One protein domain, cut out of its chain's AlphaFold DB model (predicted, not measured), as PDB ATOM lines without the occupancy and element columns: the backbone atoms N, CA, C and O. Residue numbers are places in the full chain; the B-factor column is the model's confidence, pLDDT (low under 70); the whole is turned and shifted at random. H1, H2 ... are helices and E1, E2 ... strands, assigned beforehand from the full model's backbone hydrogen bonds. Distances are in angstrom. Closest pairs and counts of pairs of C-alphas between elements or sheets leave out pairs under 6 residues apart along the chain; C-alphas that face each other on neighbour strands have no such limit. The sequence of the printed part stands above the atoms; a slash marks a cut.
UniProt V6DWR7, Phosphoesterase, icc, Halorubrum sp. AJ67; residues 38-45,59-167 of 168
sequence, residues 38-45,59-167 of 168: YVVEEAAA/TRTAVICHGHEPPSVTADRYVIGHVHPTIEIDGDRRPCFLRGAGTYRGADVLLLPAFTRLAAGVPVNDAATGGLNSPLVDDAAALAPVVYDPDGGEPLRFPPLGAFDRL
ATOM      1  N   TYR A  38     -30.462  42.931  12.108       96.56
ATOM      2  CA  TYR A  38     -31.664  43.093  12.917       96.56
ATOM      3  C   TYR A  38     -32.640  41.960  12.598       96.56
ATOM      4  O   TYR A  38     -32.922  41.698  11.431       96.56
ATOM      5  N   VAL A  39     -33.119  41.267  13.629       96.44
ATOM      6  CA  VAL A  39     -33.992  40.094  13.490       96.44
ATOM      7  C   VAL A  39     -35.397  40.474  13.921       96.44
ATOM      8  O   VAL A  39     -35.580  41.042  14.998       96.44
ATOM      9  N   VAL A  40     -36.376  40.156  13.083       94.75
ATOM     10  CA  VAL A  40     -37.794  40.405  13.334       94.75
ATOM     11  C   VAL A  40     -38.548  39.093  13.199       94.75
ATOM     12  O   VAL A  40     -38.403  38.390  12.204       94.75
ATOM     13  N   GLU A  41     -39.374  38.787  14.193       93.38
ATOM     14  CA  GLU A  41     -40.341  37.698  14.111       93.38
ATOM     15  C   GLU A  41     -41.671  38.266  13.619       93.38
ATOM     16  O   GLU A  41     -42.292  39.112  14.268       93.38
ATOM     17  N   GLU A  42     -42.104  37.818  12.450       82.62
ATOM     18  CA  GLU A  42     -43.384  38.180  11.864       82.62
ATOM     19  C   GLU A  42     -44.383  37.053  12.131       82.62
ATOM     20  O   GLU A  42     -44.094  35.881  11.895       82.62
ATOM     21  N   ALA A  43     -45.600  37.383  12.564       76.31
ATOM     22  CA  ALA A  43     -46.691  36.428  12.420       76.31
ATOM     23  C   ALA A  43     -46.843  36.150  10.919       76.31
ATOM     24  O   ALA A  43     -47.018  37.091  10.138       76.31
ATOM     25  N   ALA A  44     -46.746  34.888  10.499       64.50
ATOM     26  CA  ALA A  44     -46.955  34.526   9.111       64.50
ATOM     27  C   ALA A  44     -48.336  35.047   8.722       64.50
ATOM     28  O   ALA A  44     -49.359  34.653   9.286       64.50
ATOM     29  N   ALA A  45     -48.356  36.002   7.790       55.81
ATOM     30  CA  ALA A  45     -49.605  36.479   7.235       55.81
ATOM     31  C   ALA A  45     -50.388  35.248   6.771       55.81
ATOM     32  O   ALA A  45     -49.839  34.417   6.041       55.81
ATOM     33  N   THR A  59     -44.886  31.426  12.698       85.88
ATOM     34  CA  THR A  59     -44.036  32.618  12.803       85.88
ATOM     35  C   THR A  59     -42.942  32.520  11.758       85.88
ATOM     36  O   THR A  59     -42.392  31.442  11.538       85.88
ATOM     37  N   ARG A  60     -42.649  33.639  11.097       90.88
ATOM     38  CA  ARG A  60     -41.597  33.761  10.096       90.88
ATOM     39  C   ARG A  60     -40.500  34.673  10.630       90.88
ATOM     40  O   ARG A  60     -40.780  35.820  10.974       90.88
ATOM     41  N   THR A  61     -39.256  34.220  10.580       95.62
ATOM     42  CA  THR A  61     -38.096  35.045  10.915       95.62
ATOM     43  C   THR A  61     -37.648  35.843   9.688       95.62
ATOM     44  O   THR A  61     -37.365  35.280   8.625       95.62
ATOM     45  N   ALA A  62     -37.532  37.161   9.837       96.38
ATOM     46  CA  ALA A  62     -36.921  38.062   8.869       96.38
ATOM     47  C   ALA A  62     -35.611  38.638   9.423       96.38
ATOM     48  O   ALA A  62     -35.555  39.137  10.546       96.38
ATOM     49  N   VAL A  63     -34.555  38.603   8.615       97.88
ATOM     50  CA  VAL A  63     -33.254  39.201   8.925       97.88
ATOM     51  C   VAL A  63     -33.019  40.401   8.019       97.88
ATOM     52  O   VAL A  63     -33.023  40.286   6.794       97.88
ATOM     53  N   ILE A  64     -32.776  41.554   8.629       98.00
ATOM     54  CA  ILE A  64     -32.369  42.779   7.955       98.00
ATOM     55  C   ILE A  64     -30.863  42.924   8.162       98.00
ATOM     56  O   ILE A  64     -30.407  43.118   9.288       98.00
ATOM     57  N   CYS A  65     -30.085  42.833   7.090       97.81
ATOM     58  CA  CYS A  65     -28.638  43.034   7.122       97.81
ATOM     59  C   CYS A  65     -28.208  43.942   5.965       97.81
ATOM     60  O   CYS A  65     -28.990  44.239   5.062       97.81
ATOM     61  N   HIS A  66     -26.967  44.428   5.971       97.31
ATOM     62  CA  HIS A  66     -26.527  45.290   4.873       97.31
ATOM     63  C   HIS A  66     -26.453  44.521   3.544       97.31
ATOM     64  O   HIS A  66     -26.900  45.039   2.524       97.31
ATOM     65  N   GLY A  67     -25.949  43.278   3.572       97.38
ATOM     66  CA  GLY A  67     -25.857  42.386   2.408       97.38
ATOM     67  C   GLY A  67     -24.510  42.396   1.675       97.38
ATOM     68  O   GLY A  67     -24.448  41.912   0.547       97.38
ATOM     69  N   HIS A  68     -23.450  42.936   2.288       97.19
ATOM     70  CA  HIS A  68     -22.067  42.844   1.780       97.19
ATOM     71  C   HIS A  68     -21.346  41.563   2.233       97.19
ATOM     72  O   HIS A  68     -20.373  41.142   1.614       97.19
ATOM     73  N   GLU A  69     -21.846  40.930   3.292       96.88
ATOM     74  CA  GLU A  69     -21.343  39.686   3.867       96.88
ATOM     75  C   GLU A  69     -22.524  38.737   4.132       96.88
ATOM     76  O   GLU A  69     -23.663  39.202   4.270       96.88
ATOM     77  N   PRO A  70     -22.296  37.411   4.173       95.81
ATOM     78  CA  PRO A  70     -23.327  36.469   4.586       95.81
ATOM     79  C   PRO A  70     -23.737  36.737   6.042       95.81
ATOM     80  O   PRO A  70     -22.856  36.815   6.900       95.81
ATOM     81  N   PRO A  71     -25.040  36.817   6.352       94.06
ATOM     82  CA  PRO A  71     -25.493  37.014   7.721       94.06
ATOM     83  C   PRO A  71     -25.156  35.798   8.586       94.06
ATOM     84  O   PRO A  71     -25.184  34.650   8.131       94.06
ATOM     85  N   SER A  72     -24.893  36.053   9.865       92.38
ATOM     86  CA  SER A  72     -24.595  35.008  10.853       92.38
ATOM     87  C   SER A  72     -25.824  34.180  11.266       92.38
ATOM     88  O   SER A  72     -25.686  33.100  11.846       92.38
ATOM     89  N   VAL A  73     -27.026  34.668  10.942       93.62
ATOM     90  CA  VAL A  73     -28.322  34.110  11.346       93.62
ATOM     91  C   VAL A  73     -29.079  33.549  10.139       93.62
ATOM     92  O   VAL A  73     -29.153  34.167   9.072       93.62
ATOM     93  N   THR A  74     -29.673  32.367  10.311       95.31
ATOM     94  CA  THR A  74     -30.601  31.765   9.344       95.31
ATOM     95  C   THR A  74     -31.998  32.358   9.495       95.31
ATOM     96  O   THR A  74     -32.458  32.520  10.622       95.31
ATOM     97  N   ALA A  75     -32.683  32.635   8.390       96.25
ATOM     98  CA  ALA A  75     -34.027  33.204   8.395       96.25
ATOM     99  C   ALA A  75     -34.845  32.704   7.205       96.25
ATOM    100  O   ALA A  75     -34.284  32.230   6.220       96.25
ATOM    101  N   ASP A  76     -36.163  32.865   7.276       96.69
ATOM    102  CA  ASP A  76     -37.067  32.586   6.157       96.69
ATOM    103  C   ASP A  76     -37.028  33.697   5.099       96.69
ATOM    104  O   ASP A  76     -37.382  33.482   3.937       96.69
ATOM    105  N   ARG A  77     -36.624  34.907   5.508       97.19
ATOM    106  CA  ARG A  77     -36.459  36.069   4.636       97.19
ATOM    107  C   ARG A  77     -35.248  36.903   5.022       97.19
ATOM    108  O   ARG A  77     -35.047  37.217   6.190       97.19
ATOM    109  N   TYR A  78     -34.542  37.380   4.007       98.12
ATOM    110  CA  TYR A  78     -33.506  38.393   4.120       98.12
ATOM    111  C   TYR A  78     -33.934  39.688   3.434       98.12
ATOM    112  O   TYR A  78     -34.436  39.671   2.311       98.12
ATOM    113  N   VAL A  79     -33.721  40.821   4.097       98.19
ATOM    114  CA  VAL A  79     -33.904  42.160   3.529       98.19
ATOM    115  C   VAL A  79     -32.556  42.861   3.531       98.19
ATOM    116  O   VAL A  79     -31.946  43.012   4.588       98.19
ATOM    117  N   ILE A  80     -32.091  43.280   2.355       98.06
ATOM    118  CA  ILE A  80     -30.747  43.839   2.189       98.06
ATOM    119  C   ILE A  80     -30.732  45.137   1.392       98.06
ATOM    120  O   ILE A  80     -31.575  45.371   0.531       98.06
ATOM    121  N   GLY A  81     -29.743  45.982   1.681       94.00
ATOM    122  CA  GLY A  81     -29.417  47.170   0.896       94.00
ATOM    123  C   GLY A  81     -28.256  46.878  -0.053       94.00
ATOM    124  O   GLY A  81     -28.435  46.178  -1.047       94.00
ATOM    125  N   HIS A  82     -27.081  47.425   0.273       96.19
ATOM    126  CA  HIS A  82     -25.771  47.262  -0.378       96.19
ATOM    127  C   HIS A  82     -25.705  47.560  -1.885       96.19
ATOM    128  O   HIS A  82     -25.054  48.514  -2.302       96.19
ATOM    129  N   VAL A  83     -26.386  46.760  -2.705       95.44
ATOM    130  CA  VAL A  83     -26.419  46.878  -4.168       95.44
ATOM    131  C   VAL A  83     -27.252  48.078  -4.612       95.44
ATOM    132  O   VAL A  83     -26.884  48.764  -5.562       95.44
ATOM    133  N   HIS A  84     -28.369  48.345  -3.928       96.38
ATOM    134  CA  HIS A  84     -29.303  49.425  -4.263       96.38
ATOM    135  C   HIS A  84     -29.766  49.386  -5.732       96.38
ATOM    136  O   HIS A  84     -29.364  50.235  -6.534       96.38
ATOM    137  N   PRO A  85     -30.585  48.390  -6.115       97.56
ATOM    138  CA  PRO A  85     -30.898  48.155  -7.512       97.56
ATOM    139  C   PRO A  85     -31.732  49.284  -8.135       97.56
ATOM    140  O   PRO A  85     -32.566  49.940  -7.505       97.56
ATOM    141  N   THR A  86     -31.477  49.497  -9.418       97.19
ATOM    142  CA  THR A  86     -32.219  50.385 -10.314       97.19
ATOM    143  C   THR A  86     -32.482  49.652 -11.619       97.19
ATOM    144  O   THR A  86     -31.647  48.857 -12.038       97.19
ATOM    145  N   ILE A  87     -33.594  49.941 -12.283       95.81
ATOM    146  CA  ILE A  87     -33.934  49.390 -13.595       95.81
ATOM    147  C   ILE A  87     -34.178  50.530 -14.577       95.81
ATOM    148  O   ILE A  87     -34.806  51.530 -14.228       95.81
ATOM    149  N   GLU A  88     -33.653  50.395 -15.788       94.56
ATOM    150  CA  GLU A  88     -33.953  51.301 -16.891       94.56
ATOM    151  C   GLU A  88     -35.140  50.764 -17.694       94.56
ATOM    152  O   GLU A  88     -35.135  49.604 -18.109       94.56
ATOM    153  N   ILE A  89     -36.164  51.595 -17.879       90.62
ATOM    154  CA  ILE A  89     -37.383  51.281 -18.634       90.62
ATOM    155  C   ILE A  89     -37.632  52.455 -19.572       90.62
ATOM    156  O   ILE A  89     -37.737  53.585 -19.105       90.62
ATOM    157  N   ASP A  90     -37.697  52.203 -20.879       88.94
ATOM    158  CA  ASP A  90     -37.873  53.241 -21.907       88.94
ATOM    159  C   ASP A  90     -36.863  54.408 -21.795       88.94
ATOM    160  O   ASP A  90     -37.177  55.558 -22.092       88.94
ATOM    161  N   GLY A  91     -35.632  54.111 -21.358       89.81
ATOM    162  CA  GLY A  91     -34.566  55.096 -21.135       89.81
ATOM    163  C   GLY A  91     -34.644  55.837 -19.792       89.81
ATOM    164  O   GLY A  91     -33.718  56.568 -19.442       89.81
ATOM    165  N   ASP A  92     -35.703  55.621 -19.008       91.12
ATOM    166  CA  ASP A  92     -35.835  56.168 -17.663       91.12
ATOM    167  C   ASP A  92     -35.248  55.213 -16.627       91.12
ATOM    168  O   ASP A  92     -35.753  54.110 -16.395       91.12
ATOM    169  N   ARG A  93     -34.223  55.678 -15.912       92.81
ATOM    170  CA  ARG A  93     -33.646  54.949 -14.785       92.81
ATOM    171  C   ARG A  93     -34.466  55.158 -13.514       92.81
ATOM    172  O   ARG A  93     -34.584  56.278 -13.017       92.81
ATOM    173  N   ARG A  94     -34.977  54.065 -12.944       93.50
ATOM    174  CA  ARG A  94     -35.857  54.076 -11.767       93.50
ATOM    175  C   ARG A  94     -35.283  53.221 -10.636       93.50
ATOM    176  O   ARG A  94     -34.793  52.124 -10.905       93.50
ATOM    177  N   PRO A  95     -35.346  53.665  -9.367       95.81
ATOM    178  CA  PRO A  95     -35.100  52.786  -8.229       95.81
ATOM    179  C   PRO A  95     -36.088  51.621  -8.243       95.81
ATOM    180  O   PRO A  95     -37.279  51.815  -8.491       95.81
ATOM    181  N   CYS A  96     -35.603  50.417  -7.969       97.25
ATOM    182  CA  CYS A  96     -36.455  49.241  -7.888       97.25
ATOM    183  C   CYS A  96     -36.092  48.395  -6.674       97.25
ATOM    184  O   CYS A  96     -35.007  48.501  -6.112       97.25
ATOM    185  N   PHE A  97     -37.028  47.556  -6.264       98.19
ATOM    186  CA  PHE A  97     -36.747  46.417  -5.411       98.19
ATOM    187  C   PHE A  97     -36.445  45.218  -6.301       98.19
ATOM    188  O   PHE A  97     -37.016  45.100  -7.387       98.19
ATOM    189  N   LEU A  98     -35.627  44.289  -5.816       98.44
ATOM    190  CA  LEU A  98     -35.524  42.955  -6.408       98.44
ATOM    191  C   LEU A  98     -36.018  41.920  -5.405       98.44
ATOM    192  O   LEU A  98     -35.544  41.876  -4.271       98.44
ATOM    193  N   ARG A  99     -36.976  41.092  -5.826       98.25
ATOM    194  CA  ARG A  99     -37.532  40.003  -5.020       98.25
ATOM    195  C   ARG A  99     -37.075  38.661  -5.574       98.25
ATOM    196  O   ARG A  99     -37.378  38.346  -6.722       98.25
ATOM    197  N   GLY A 100     -36.459  37.841  -4.734       97.69
ATOM    198  CA  GLY A 100     -36.204  36.430  -5.002       97.69
ATOM    199  C   GLY A 100     -36.958  35.561  -4.004       97.69
ATOM    200  O   GLY A 100     -36.771  35.710  -2.801       97.69
ATOM    201  N   ALA A 101     -37.853  34.694  -4.477       96.00
ATOM    202  CA  ALA A 101     -38.559  33.757  -3.606       96.00
ATOM    203  C   ALA A 101     -37.749  32.461  -3.480       96.00
ATOM    204  O   ALA A 101     -37.483  31.817  -4.495       96.00
ATOM    205  N   GLY A 102     -37.341  32.097  -2.263       96.50
ATOM    206  CA  GLY A 102     -36.511  30.909  -2.018       96.50
ATOM    207  C   GLY A 102     -35.130  30.913  -2.698       96.50
ATOM    208  O   GLY A 102     -34.536  29.849  -2.873       96.50
ATOM    209  N   THR A 103     -34.618  32.075  -3.116       96.94
ATOM    210  CA  THR A 103     -33.414  32.188  -3.960       96.94
ATOM    211  C   THR A 103     -32.099  32.143  -3.191       96.94
ATOM    212  O   THR A 103     -31.055  32.032  -3.821       96.94
ATOM    213  N   TYR A 104     -32.120  32.229  -1.859       97.06
ATOM    214  CA  TYR A 104     -30.909  32.143  -1.040       97.06
ATOM    215  C   TYR A 104     -31.067  31.074   0.029       97.06
ATOM    216  O   TYR A 104     -31.774  31.268   1.013       97.06
ATOM    217  N   ARG A 105     -30.426  29.915  -0.168       95.00
ATOM    218  CA  ARG A 105     -30.509  28.766   0.759       95.00
ATOM    219  C   ARG A 105     -31.955  28.355   1.104       95.00
ATOM    220  O   ARG A 105     -32.214  27.866   2.199       95.00
ATOM    221  N   GLY A 106     -32.890  28.552   0.171       95.12
ATOM    222  CA  GLY A 106     -34.320  28.287   0.362       95.12
ATOM    223  C   GLY A 106     -35.117  29.420   1.022       95.12
ATOM    224  O   GLY A 106     -36.337  29.309   1.101       95.12
ATOM    225  N   ALA A 107     -34.471  30.511   1.438       96.75
ATOM    226  CA  ALA A 107     -35.106  31.704   1.992       96.75
ATOM    227  C   ALA A 107     -35.441  32.746   0.912       96.75
ATOM    228  O   ALA A 107     -34.793  32.820  -0.139       96.75
ATOM    229  N   ASP A 108     -36.440  33.584   1.194       97.75
ATOM    230  CA  ASP A 108     -36.742  34.774   0.399       97.75
ATOM    231  C   ASP A 108     -35.624  35.821   0.539       97.75
ATOM    232  O   ASP A 108     -35.070  36.010   1.621       97.75
ATOM    233  N   VAL A 109     -35.364  36.589  -0.518       98.19
ATOM    234  CA  VAL A 109     -34.497  37.774  -0.470       98.19
ATOM    235  C   VAL A 109     -35.218  38.975  -1.072       98.19
ATOM    236  O   VAL A 109     -35.826  38.891  -2.143       98.19
ATOM    237  N   LEU A 110     -35.143  40.111  -0.383       98.25
ATOM    238  CA  LEU A 110     -35.614  41.408  -0.851       98.25
ATOM    239  C   LEU A 110     -34.454  42.409  -0.846       98.25
ATOM    240  O   LEU A 110     -33.958  42.780   0.215       98.25
ATOM    241  N   LEU A 111     -34.052  42.875  -2.027       98.44
ATOM    242  CA  LEU A 111     -33.066  43.945  -2.176       98.44
ATOM    243  C   LEU A 111     -33.798  45.284  -2.241       98.44
ATOM    244  O   LEU A 111     -34.723  45.449  -3.039       98.44
ATOM    245  N   LEU A 112     -33.366  46.235  -1.419       98.00
ATOM    246  CA  LEU A 112     -33.953  47.562  -1.303       98.00
ATOM    247  C   LEU A 112     -33.212  48.573  -2.190       98.00
ATOM    248  O   LEU A 112     -31.973  48.598  -2.180       98.00
ATOM    249  N   PRO A 113     -33.930  49.470  -2.893       97.00
ATOM    250  CA  PRO A 113     -33.301  50.607  -3.551       97.00
ATOM    251  C   PRO A 113     -32.604  51.510  -2.525       97.00
ATOM    252  O   PRO A 113     -32.836  51.426  -1.315       97.00
ATOM    253  N   ALA A 114     -31.744  52.410  -2.999       94.19
ATOM    254  CA  ALA A 114     -31.176  53.428  -2.126       94.19
ATOM    255  C   ALA A 114     -32.291  54.313  -1.545       94.19
ATOM    256  O   ALA A 114     -33.124  54.845  -2.276       94.19
ATOM    257  N   PHE A 115     -32.267  54.519  -0.227       87.44
ATOM    258  CA  PHE A 115     -33.146  55.491   0.431       87.44
ATOM    259  C   PHE A 115     -32.758  56.941   0.082       87.44
ATOM    260  O   PHE A 115     -33.594  57.842   0.057       87.44
ATOM    261  N   THR A 116     -31.473  57.178  -0.195       84.81
ATOM    262  CA  THR A 116     -30.940  58.496  -0.554       84.81
ATOM    263  C   THR A 116     -30.995  58.743  -2.058       84.81
ATOM    264  O   THR A 116     -30.737  57.849  -2.855       84.81
ATOM    265  N   ARG A 117     -31.233  59.999  -2.451       82.50
ATOM    266  CA  ARG A 117     -31.138  60.446  -3.853       82.50
ATOM    267  C   ARG A 117     -29.699  60.661  -4.333       82.50
ATOM    268  O   ARG A 117     -29.490  60.926  -5.509       82.50
ATOM    269  N   LEU A 118     -28.717  60.605  -3.429       83.94
ATOM    270  CA  LEU A 118     -27.303  60.828  -3.755       83.94
ATOM    271  C   LEU A 118     -26.616  59.570  -4.300       83.94
ATOM    272  O   LEU A 118     -25.641  59.676  -5.038       83.94
ATOM    273  N   ALA A 119     -27.111  58.388  -3.932       83.31
ATOM    274  CA  ALA A 119     -26.596  57.125  -4.434       83.31
ATOM    275  C   ALA A 119     -27.372  56.745  -5.695       83.31
ATOM    276  O   ALA A 119     -28.575  56.505  -5.642       83.31
ATOM    277  N   ALA A 120     -26.674  56.677  -6.829       83.88
ATOM    278  CA  ALA A 120     -27.290  56.359  -8.115       83.88
ATOM    279  C   ALA A 120     -27.799  54.908  -8.208       83.88
ATOM    280  O   ALA A 120     -28.575  54.602  -9.107       83.88
ATOM    281  N   GLY A 121     -27.352  54.023  -7.310       90.25
ATOM    282  CA  GLY A 121     -27.656  52.591  -7.338       90.25
ATOM    283  C   GLY A 121     -26.961  51.839  -8.477       90.25
ATOM    284  O   GLY A 121     -26.180  52.420  -9.238       90.25
ATOM    285  N   VAL A 122     -27.255  50.546  -8.609       95.44
ATOM    286  CA  VAL A 122     -26.710  49.657  -9.653       95.44
ATOM    287  C   VAL A 122     -27.787  49.373 -10.709       95.44
ATOM    288  O   VAL A 122     -28.892  48.987 -10.330       95.44
ATOM    289  N   PRO A 123     -27.538  49.592 -12.016       95.94
ATOM    290  CA  PRO A 123     -28.482  49.207 -13.063       95.94
ATOM    291  C   PRO A 123     -28.519  47.681 -13.199       95.94
ATOM    292  O   PRO A 123     -27.475  47.036 -13.224       95.94
ATOM    293  N   VAL A 124     -29.720  47.106 -13.263       96.88
ATOM    294  CA  VAL A 124     -29.918  45.644 -13.189       96.88
ATOM    295  C   VAL A 124     -30.363  45.004 -14.497       96.88
ATOM    296  O   VAL A 124     -30.563  43.795 -14.535       96.88
ATOM    297  N   ASN A 125     -30.488  45.788 -15.567       94.81
ATOM    298  CA  ASN A 125     -30.922  45.319 -16.883       94.81
ATOM    299  C   ASN A 125     -30.063  44.147 -17.398       94.81
ATOM    300  O   ASN A 125     -30.621  43.174 -17.886       94.81
ATOM    301  N   ASP A 126     -28.746  44.190 -17.176       93.25
ATOM    302  CA  ASP A 126     -27.809  43.131 -17.587       93.25
ATOM    303  C   ASP A 126     -27.405  42.190 -16.433       93.25
ATOM    304  O   ASP A 126     -26.532  41.329 -16.582       93.25
ATOM    305  N   ALA A 127     -28.014  42.339 -15.250       94.75
ATOM    306  CA  ALA A 127     -27.572  41.629 -14.050       94.75
ATOM    307  C   ALA A 127     -27.790  40.112 -14.130       94.75
ATOM    308  O   ALA A 127     -27.093  39.378 -13.438       94.75
ATOM    309  N   ALA A 128     -28.684  39.624 -14.997       92.25
ATOM    310  CA  ALA A 128     -28.850  38.190 -15.241       92.25
ATOM    311  C   ALA A 128     -27.541  37.512 -15.694       92.25
ATOM    312  O   ALA A 128     -27.281  36.371 -15.324       92.25
ATOM    313  N   THR A 129     -26.694  38.226 -16.445       90.50
ATOM    314  CA  THR A 129     -25.388  37.723 -16.901       90.50
ATOM    315  C   THR A 129     -24.230  38.270 -16.071       90.50
ATOM    316  O   THR A 129     -23.281  37.542 -15.783       90.50
ATOM    317  N   GLY A 130     -24.306  39.540 -15.662       90.94
ATOM    318  CA  GLY A 130     -23.251  40.212 -14.899       90.94
ATOM    319  C   GLY A 130     -23.217  39.865 -13.409       90.94
ATOM    320  O   GLY A 130     -22.213  40.127 -12.747       90.94
ATOM    321  N   GLY A 131     -24.293  39.277 -12.881       94.62
ATOM    322  CA  GLY A 131     -24.484  39.061 -11.452       94.62
ATOM    323  C   GLY A 131     -24.715  40.361 -10.679       94.62
ATOM    324  O   GLY A 131     -24.778  41.458 -11.236       94.62
ATOM    325  N   LEU A 132     -24.840  40.235  -9.358       96.44
ATOM    326  CA  LEU A 132     -24.896  41.360  -8.426       96.44
ATOM    327  C   LEU A 132     -23.855  41.149  -7.332       96.44
ATOM    328  O   LEU A 132     -23.615  40.025  -6.897       96.44
ATOM    329  N   ASN A 133     -23.246  42.237  -6.867       96.00
ATOM    330  CA  ASN A 133     -22.240  42.170  -5.815       96.00
ATOM    331  C   ASN A 133     -22.907  42.001  -4.445       96.00
ATOM    332  O   ASN A 133     -23.056  42.965  -3.706       96.00
ATOM    333  N   SER A 134     -23.378  40.796  -4.136       97.69
ATOM    334  CA  SER A 134     -23.856  40.423  -2.806       97.69
ATOM    335  C   SER A 134     -23.774  38.907  -2.632       97.69
ATOM    336  O   SER A 134     -24.259  38.179  -3.497       97.69
ATOM    337  N   PRO A 135     -23.255  38.400  -1.502       97.56
ATOM    338  CA  PRO A 135     -23.213  36.965  -1.241       97.56
ATOM    339  C   PRO A 135     -24.588  36.350  -0.933       97.56
ATOM    340  O   PRO A 135     -24.657  35.155  -0.664       97.56
ATOM    341  N   LEU A 136     -25.667  37.145  -0.923       97.94
ATOM    342  CA  LEU A 136     -27.048  36.661  -0.810       97.94
ATOM    343  C   LEU A 136     -27.741  36.531  -2.177       97.94
ATOM    344  O   LEU A 136     -28.931  36.224  -2.240       97.94
ATOM    345  N   VAL A 137     -27.017  36.784  -3.271       97.75
ATOM    346  CA  VAL A 137     -27.528  36.671  -4.638       97.75
ATOM    347  C   VAL A 137     -26.689  35.652  -5.404       97.75
ATOM    348  O   VAL A 137     -25.664  35.994  -5.986       97.75
ATOM    349  N   ASP A 138     -27.152  34.400  -5.412       93.12
ATOM    350  CA  ASP A 138     -26.508  33.313  -6.164       93.12
ATOM    351  C   ASP A 138     -26.850  33.378  -7.664       93.12
ATOM    352  O   ASP A 138     -25.989  33.168  -8.517       93.12
ATOM    353  N   ASP A 139     -28.109  33.695  -7.984       95.56
ATOM    354  CA  ASP A 139     -28.623  33.832  -9.349       95.56
ATOM    355  C   ASP A 139     -29.477  35.102  -9.471       95.56
ATOM    356  O   ASP A 139     -30.627  35.163  -9.027       95.56
ATOM    357  N   ALA A 140     -28.906  36.134 -10.093       96.94
ATOM    358  CA  ALA A 140     -29.609  37.385 -10.341       96.94
ATOM    359  C   ALA A 140     -30.744  37.229 -11.370       96.94
ATOM    360  O   ALA A 140     -31.724  37.971 -11.304       96.94
ATOM    361  N   ALA A 141     -30.669  36.254 -12.284       96.56
ATOM    362  CA  ALA A 141     -31.690  36.035 -13.306       96.56
ATOM    363  C   ALA A 141     -33.041  35.612 -12.699       96.56
ATOM    364  O   ALA A 141     -34.096  35.905 -13.270       96.56
ATOM    365  N   ALA A 142     -33.018  34.969 -11.527       96.81
ATOM    366  CA  ALA A 142     -34.202  34.559 -10.777       96.81
ATOM    367  C   ALA A 142     -34.901  35.712 -10.030       96.81
ATOM    368  O   ALA A 142     -36.025  35.542  -9.547       96.81
ATOM    369  N   LEU A 143     -34.269  36.885  -9.916       98.19
ATOM    370  CA  LEU A 143     -34.825  38.013  -9.175       98.19
ATOM    371  C   LEU A 143     -35.842  38.789 -10.018       98.19
ATOM    372  O   LEU A 143     -35.576  39.147 -11.161       98.19
ATOM    373  N   ALA A 144     -37.004  39.086  -9.437       98.00
ATOM    374  CA  ALA A 144     -38.082  39.838 -10.073       98.00
ATOM    375  C   ALA A 144     -38.077  41.313  -9.628       98.00
ATOM    376  O   ALA A 144     -38.189  41.578  -8.422       98.00
ATOM    377  N   PRO A 145     -37.989  42.280 -10.561       98.00
ATOM    378  CA  PRO A 145     -38.070  43.695 -10.237       98.00
ATOM    379  C   PRO A 145     -39.463  44.131  -9.790       98.00
ATOM    380  O   PRO A 145     -40.489  43.708 -10.330       98.00
ATOM    381  N   VAL A 146     -39.489  45.045  -8.824       97.94
ATOM    382  CA  VAL A 146     -40.688  45.781  -8.421       97.94
ATOM    383  C   VAL A 146     -40.355  47.266  -8.396       97.94
ATOM    384  O   VAL A 146     -39.446  47.686  -7.685       97.94
ATOM    385  N   VAL A 147     -41.089  48.067  -9.159       96.19
ATOM    386  CA  VAL A 147     -40.946  49.529  -9.191       96.19
ATOM    387  C   VAL A 147     -42.164  50.124  -8.503       96.19
ATOM    388  O   VAL A 147     -43.287  49.771  -8.842       96.19
ATOM    389  N   TYR A 148     -41.965  51.001  -7.523       93.38
ATOM    390  CA  TYR A 148     -43.086  51.724  -6.928       93.38
ATOM    391  C   TYR A 148     -43.454  52.906  -7.823       93.38
ATOM    392  O   TYR A 148     -42.598  53.749  -8.098       93.38
ATOM    393  N   ASP A 149     -44.704  52.956  -8.279       90.62
ATOM    394  CA  ASP A 149     -45.242  54.100  -9.002       90.62
ATOM    395  C   ASP A 149     -45.825  55.108  -7.996       90.62
ATOM    396  O   ASP A 149     -46.833  54.806  -7.353       90.62
ATOM    397  N   PRO A 150     -45.209  56.291  -7.809       85.12
ATOM    398  CA  PRO A 150     -45.727  57.288  -6.882       85.12
ATOM    399  C   PRO A 150     -47.028  57.938  -7.370       85.12
ATOM    400  O   PRO A 150     -47.794  58.407  -6.530       85.12
ATOM    401  N   ASP A 151     -47.280  57.969  -8.683       89.19
ATOM    402  CA  ASP A 151     -48.468  58.609  -9.255       89.19
ATOM    403  C   ASP A 151     -49.692  57.693  -9.114       89.19
ATOM    404  O   ASP A 151     -50.764  58.139  -8.696       89.19
ATOM    405  N   GLY A 152     -49.522  56.397  -9.397       87.19
ATOM    406  CA  GLY A 152     -50.531  55.360  -9.158       87.19
ATOM    407  C   GLY A 152     -50.631  54.899  -7.697       87.19
ATOM    408  O   GLY A 152     -51.640  54.321  -7.296       87.19
ATOM    409  N   GLY A 153     -49.604  55.158  -6.882       91.12
ATOM    410  CA  GLY A 153     -49.527  54.736  -5.482       91.12
ATOM    411  C   GLY A 153     -49.348  53.226  -5.285       91.12
ATOM    412  O   GLY A 153     -49.539  52.730  -4.169       91.12
ATOM    413  N   GLU A 154     -48.982  52.487  -6.334       92.88
ATOM    414  CA  GLU A 154     -48.951  51.025  -6.351       92.88
ATOM    415  C   GLU A 154     -47.608  50.442  -6.833       92.88
ATOM    416  O   GLU A 154     -46.864  51.072  -7.587       92.88
ATOM    417  N   PRO A 155     -47.250  49.221  -6.393       95.75
ATOM    418  CA  PRO A 155     -46.068  48.533  -6.891       95.75
ATOM    419  C   PRO A 155     -46.324  47.867  -8.253       95.75
ATOM    420  O   PRO A 155     -47.092  46.910  -8.356       95.75
ATOM    421  N   LEU A 156     -45.579  48.287  -9.271       95.44
ATOM    422  CA  LEU A 156     -45.508  47.641 -10.580       95.44
ATOM    423  C   LEU A 156     -44.552  46.448 -10.520       95.44
ATOM    424  O   LEU A 156     -43.387  46.585 -10.139       95.44
ATOM    425  N   ARG A 157     -45.040  45.261 -10.887       95.81
ATOM    426  CA  ARG A 157     -44.280  44.004 -10.820       95.81
ATOM    427  C   ARG A 157     -43.861  43.559 -12.210       95.81
ATOM    428  O   ARG A 157     -44.697  43.461 -13.104       95.81
ATOM    429  N   PHE A 158     -42.590  43.219 -12.345       95.00
ATOM    430  CA  PHE A 158     -42.007  42.755 -13.593       95.00
ATOM    431  C   PHE A 158     -41.635  41.267 -13.514       95.00
ATOM    432  O   PHE A 158     -41.479  40.726 -12.413       95.00
ATOM    433  N   PRO A 159     -41.498  40.584 -14.665       95.25
ATOM    434  CA  PRO A 159     -40.930  39.241 -14.719       95.25
ATOM    435  C   PRO A 159     -39.504  39.178 -14.138       95.25
ATOM    436  O   PRO A 159     -38.837  40.211 -14.056       95.25
ATOM    437  N   PRO A 160     -39.008  37.980 -13.770       96.75
ATOM    438  CA  PRO A 160     -37.608  37.789 -13.395       96.75
ATOM    439  C   PRO A 160     -36.636  38.317 -14.451       96.75
ATOM    440  O   PRO A 160     -36.937  38.256 -15.644       96.75
ATOM    441  N   LEU A 161     -35.460  38.786 -14.025       95.88
ATOM    442  CA  LEU A 161     -34.482  39.422 -14.911       95.88
ATOM    443  C   LEU A 161     -34.095  38.541 -16.110       95.88
ATOM    444  O   LEU A 161     -34.047  39.027 -17.236       95.88
ATOM    445  N   GLY A 162     -33.945  37.228 -15.909       94.00
ATOM    446  CA  GLY A 162     -33.636  36.283 -16.992       94.00
ATOM    447  C   GLY A 162     -34.754  36.078 -18.023       94.00
ATOM    448  O   GLY A 162     -34.560  35.379 -19.016       94.00
ATOM    449  N   ALA A 163     -35.945  36.640 -17.801       92.25
ATOM    450  CA  ALA A 163     -37.026  36.617 -18.781       92.25
ATOM    451  C   ALA A 163     -36.899  37.736 -19.828       92.25
ATOM    452  O   ALA A 163     -37.456  37.587 -20.915       92.25
ATOM    453  N   PHE A 164     -36.172  38.823 -19.537       82.88
ATOM    454  CA  PHE A 164     -35.990  39.930 -20.484       82.88
ATOM    455  C   PHE A 164     -35.100  39.545 -21.666       82.88
ATOM    456  O   PHE A 164     -35.412  39.911 -22.795       82.88
ATOM    457  N   ASP A 165     -34.096  38.695 -21.441       67.44
ATOM    458  CA  ASP A 165     -33.220  38.160 -22.497       67.44
ATOM    459  C   ASP A 165     -33.969  37.319 -23.545       67.44
ATOM    460  O   ASP A 165     -33.435  37.024 -24.609       67.44
ATOM    461  N   ARG A 166     -35.210  36.901 -23.256       60.03
ATOM    462  CA  ARG A 166     -36.066  36.134 -24.181       60.03
ATOM    463  C   ARG A 166     -37.019  37.006 -24.999       60.03
ATOM    464  O   ARG A 166     -37.779  36.466 -25.802       60.03
ATOM    465  N   LEU A 167     -37.043  38.312 -24.739       56.31
ATOM    466  CA  LEU A 167     -37.931  39.280 -25.389       56.31
ATOM    467  C   LEU A 167     -37.212  40.129 -26.454       56.31
ATOM    468  O   LEU A 167     -37.871  40.931 -27.118       56.31
TER     469      LEU A 167
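Overview. This is residues 38 to 45 and 59 to 167 of the 168 residues of the protein "Phosphoesterase, icc" of Halorubrum sp. AJ67 (UniProt V6DWR7). One large, strongly twisted sheet, E1 E2 E3 E7 E6 E8 E9, is curled like part of a barrel; the small hairpin E4 and E5 sits only partly face to face with it, as a crossed sandwich. The unnamed residues 131 to 143 run over one face of the large sheet; the short helix H2 only grazes that sheet, with Leu 161 near Ala 144 of E8, and the short helix H1, not on the sheet, lies next to H2. The printed part has 117 residues, with nine named strands and two named helices in the order E1 E2 E3 E4 E5 E6 E7 H1 E8 E9 H2; of the 59 residues in named elements strands hold 49, and the class is mostly strand. The large sheet is mixed, and E4 and E5 are antiparallel. The whole is compact, with a radius of gyration of the C-alphas of 14.1 A and spans of 40 by 31 by 28 A.

Arrangement. Start at edge strand E1, residues 38 to 43; it is antiparallel to E2, residues 59 to 65, with N 40 and O 62 2.9 A apart. E2 is parallel to E3, residues 77 to 80, with N 63 and O 77 at 2.8 A. E3 is parallel to E7, residues 107 to 111, with N 78 and O 108 at 2.8 A. The hairpin of E7 and E6, residues 97 to 104, has N 109 and O 100 at 2.8 A; E6 bends by 88 degrees at residue 101. E6 is antiparallel to E8, residues 144 to 149, with N 97 and O 146 at 2.8 A. E8 forms a hairpin with edge strand E9, residues 154 to 157, with N 147 and O 156 at 2.9 A. E7, H1 at residues 127 to 130, and E8 make a split strand-helix-strand unit, two strands running the same way with E6 between them; its crossover is right-handed. Look next at the hairpin E4, residues 85 to 89, and E5, residues 92 to 95, with N 87 and O 94 at 2.8 A; this sheet and the large one form the sandwich, two sheets face to face, their strands at 70 degrees. H2, residues 161 to 166, only just on the large sheet with 5 pairs of C-alphas within 10 A, only grazes it with residues 161 to 163. H1 and H2 only just touch, with 3 pairs of C-alphas within 8 A, the closest being Ala 128 and Gly 162 at 5.4 A. In H2, 0 of 2 O i to N i+4 pairs and 2 of 3 O i to N i+3 pairs are within hydrogen-bond range; H1 is too short for an i+4 pair.

Along the chain. Find C-alpha 38 at (-31.664, 43.093, 12.917), where E1 begins. E2 runs 19.4 A, E1 16.4 A, and E6 and E8 16.0 A each. H2 ends at C-alpha 166, (-36.066, 36.134, -24.181).

Size, cuts and confidence. The C-alphas farthest apart are Thr 59 and Gly 91, 41.8 A. Residues 46 to 58 are not printed, and C-alphas 45 and 59 are 8.8 A apart across the cut. The links E2 to E3, E7 to H1 and H1 to E8 are long. Residues 44 to 45 and 165 to 167 have pLDDT under 70.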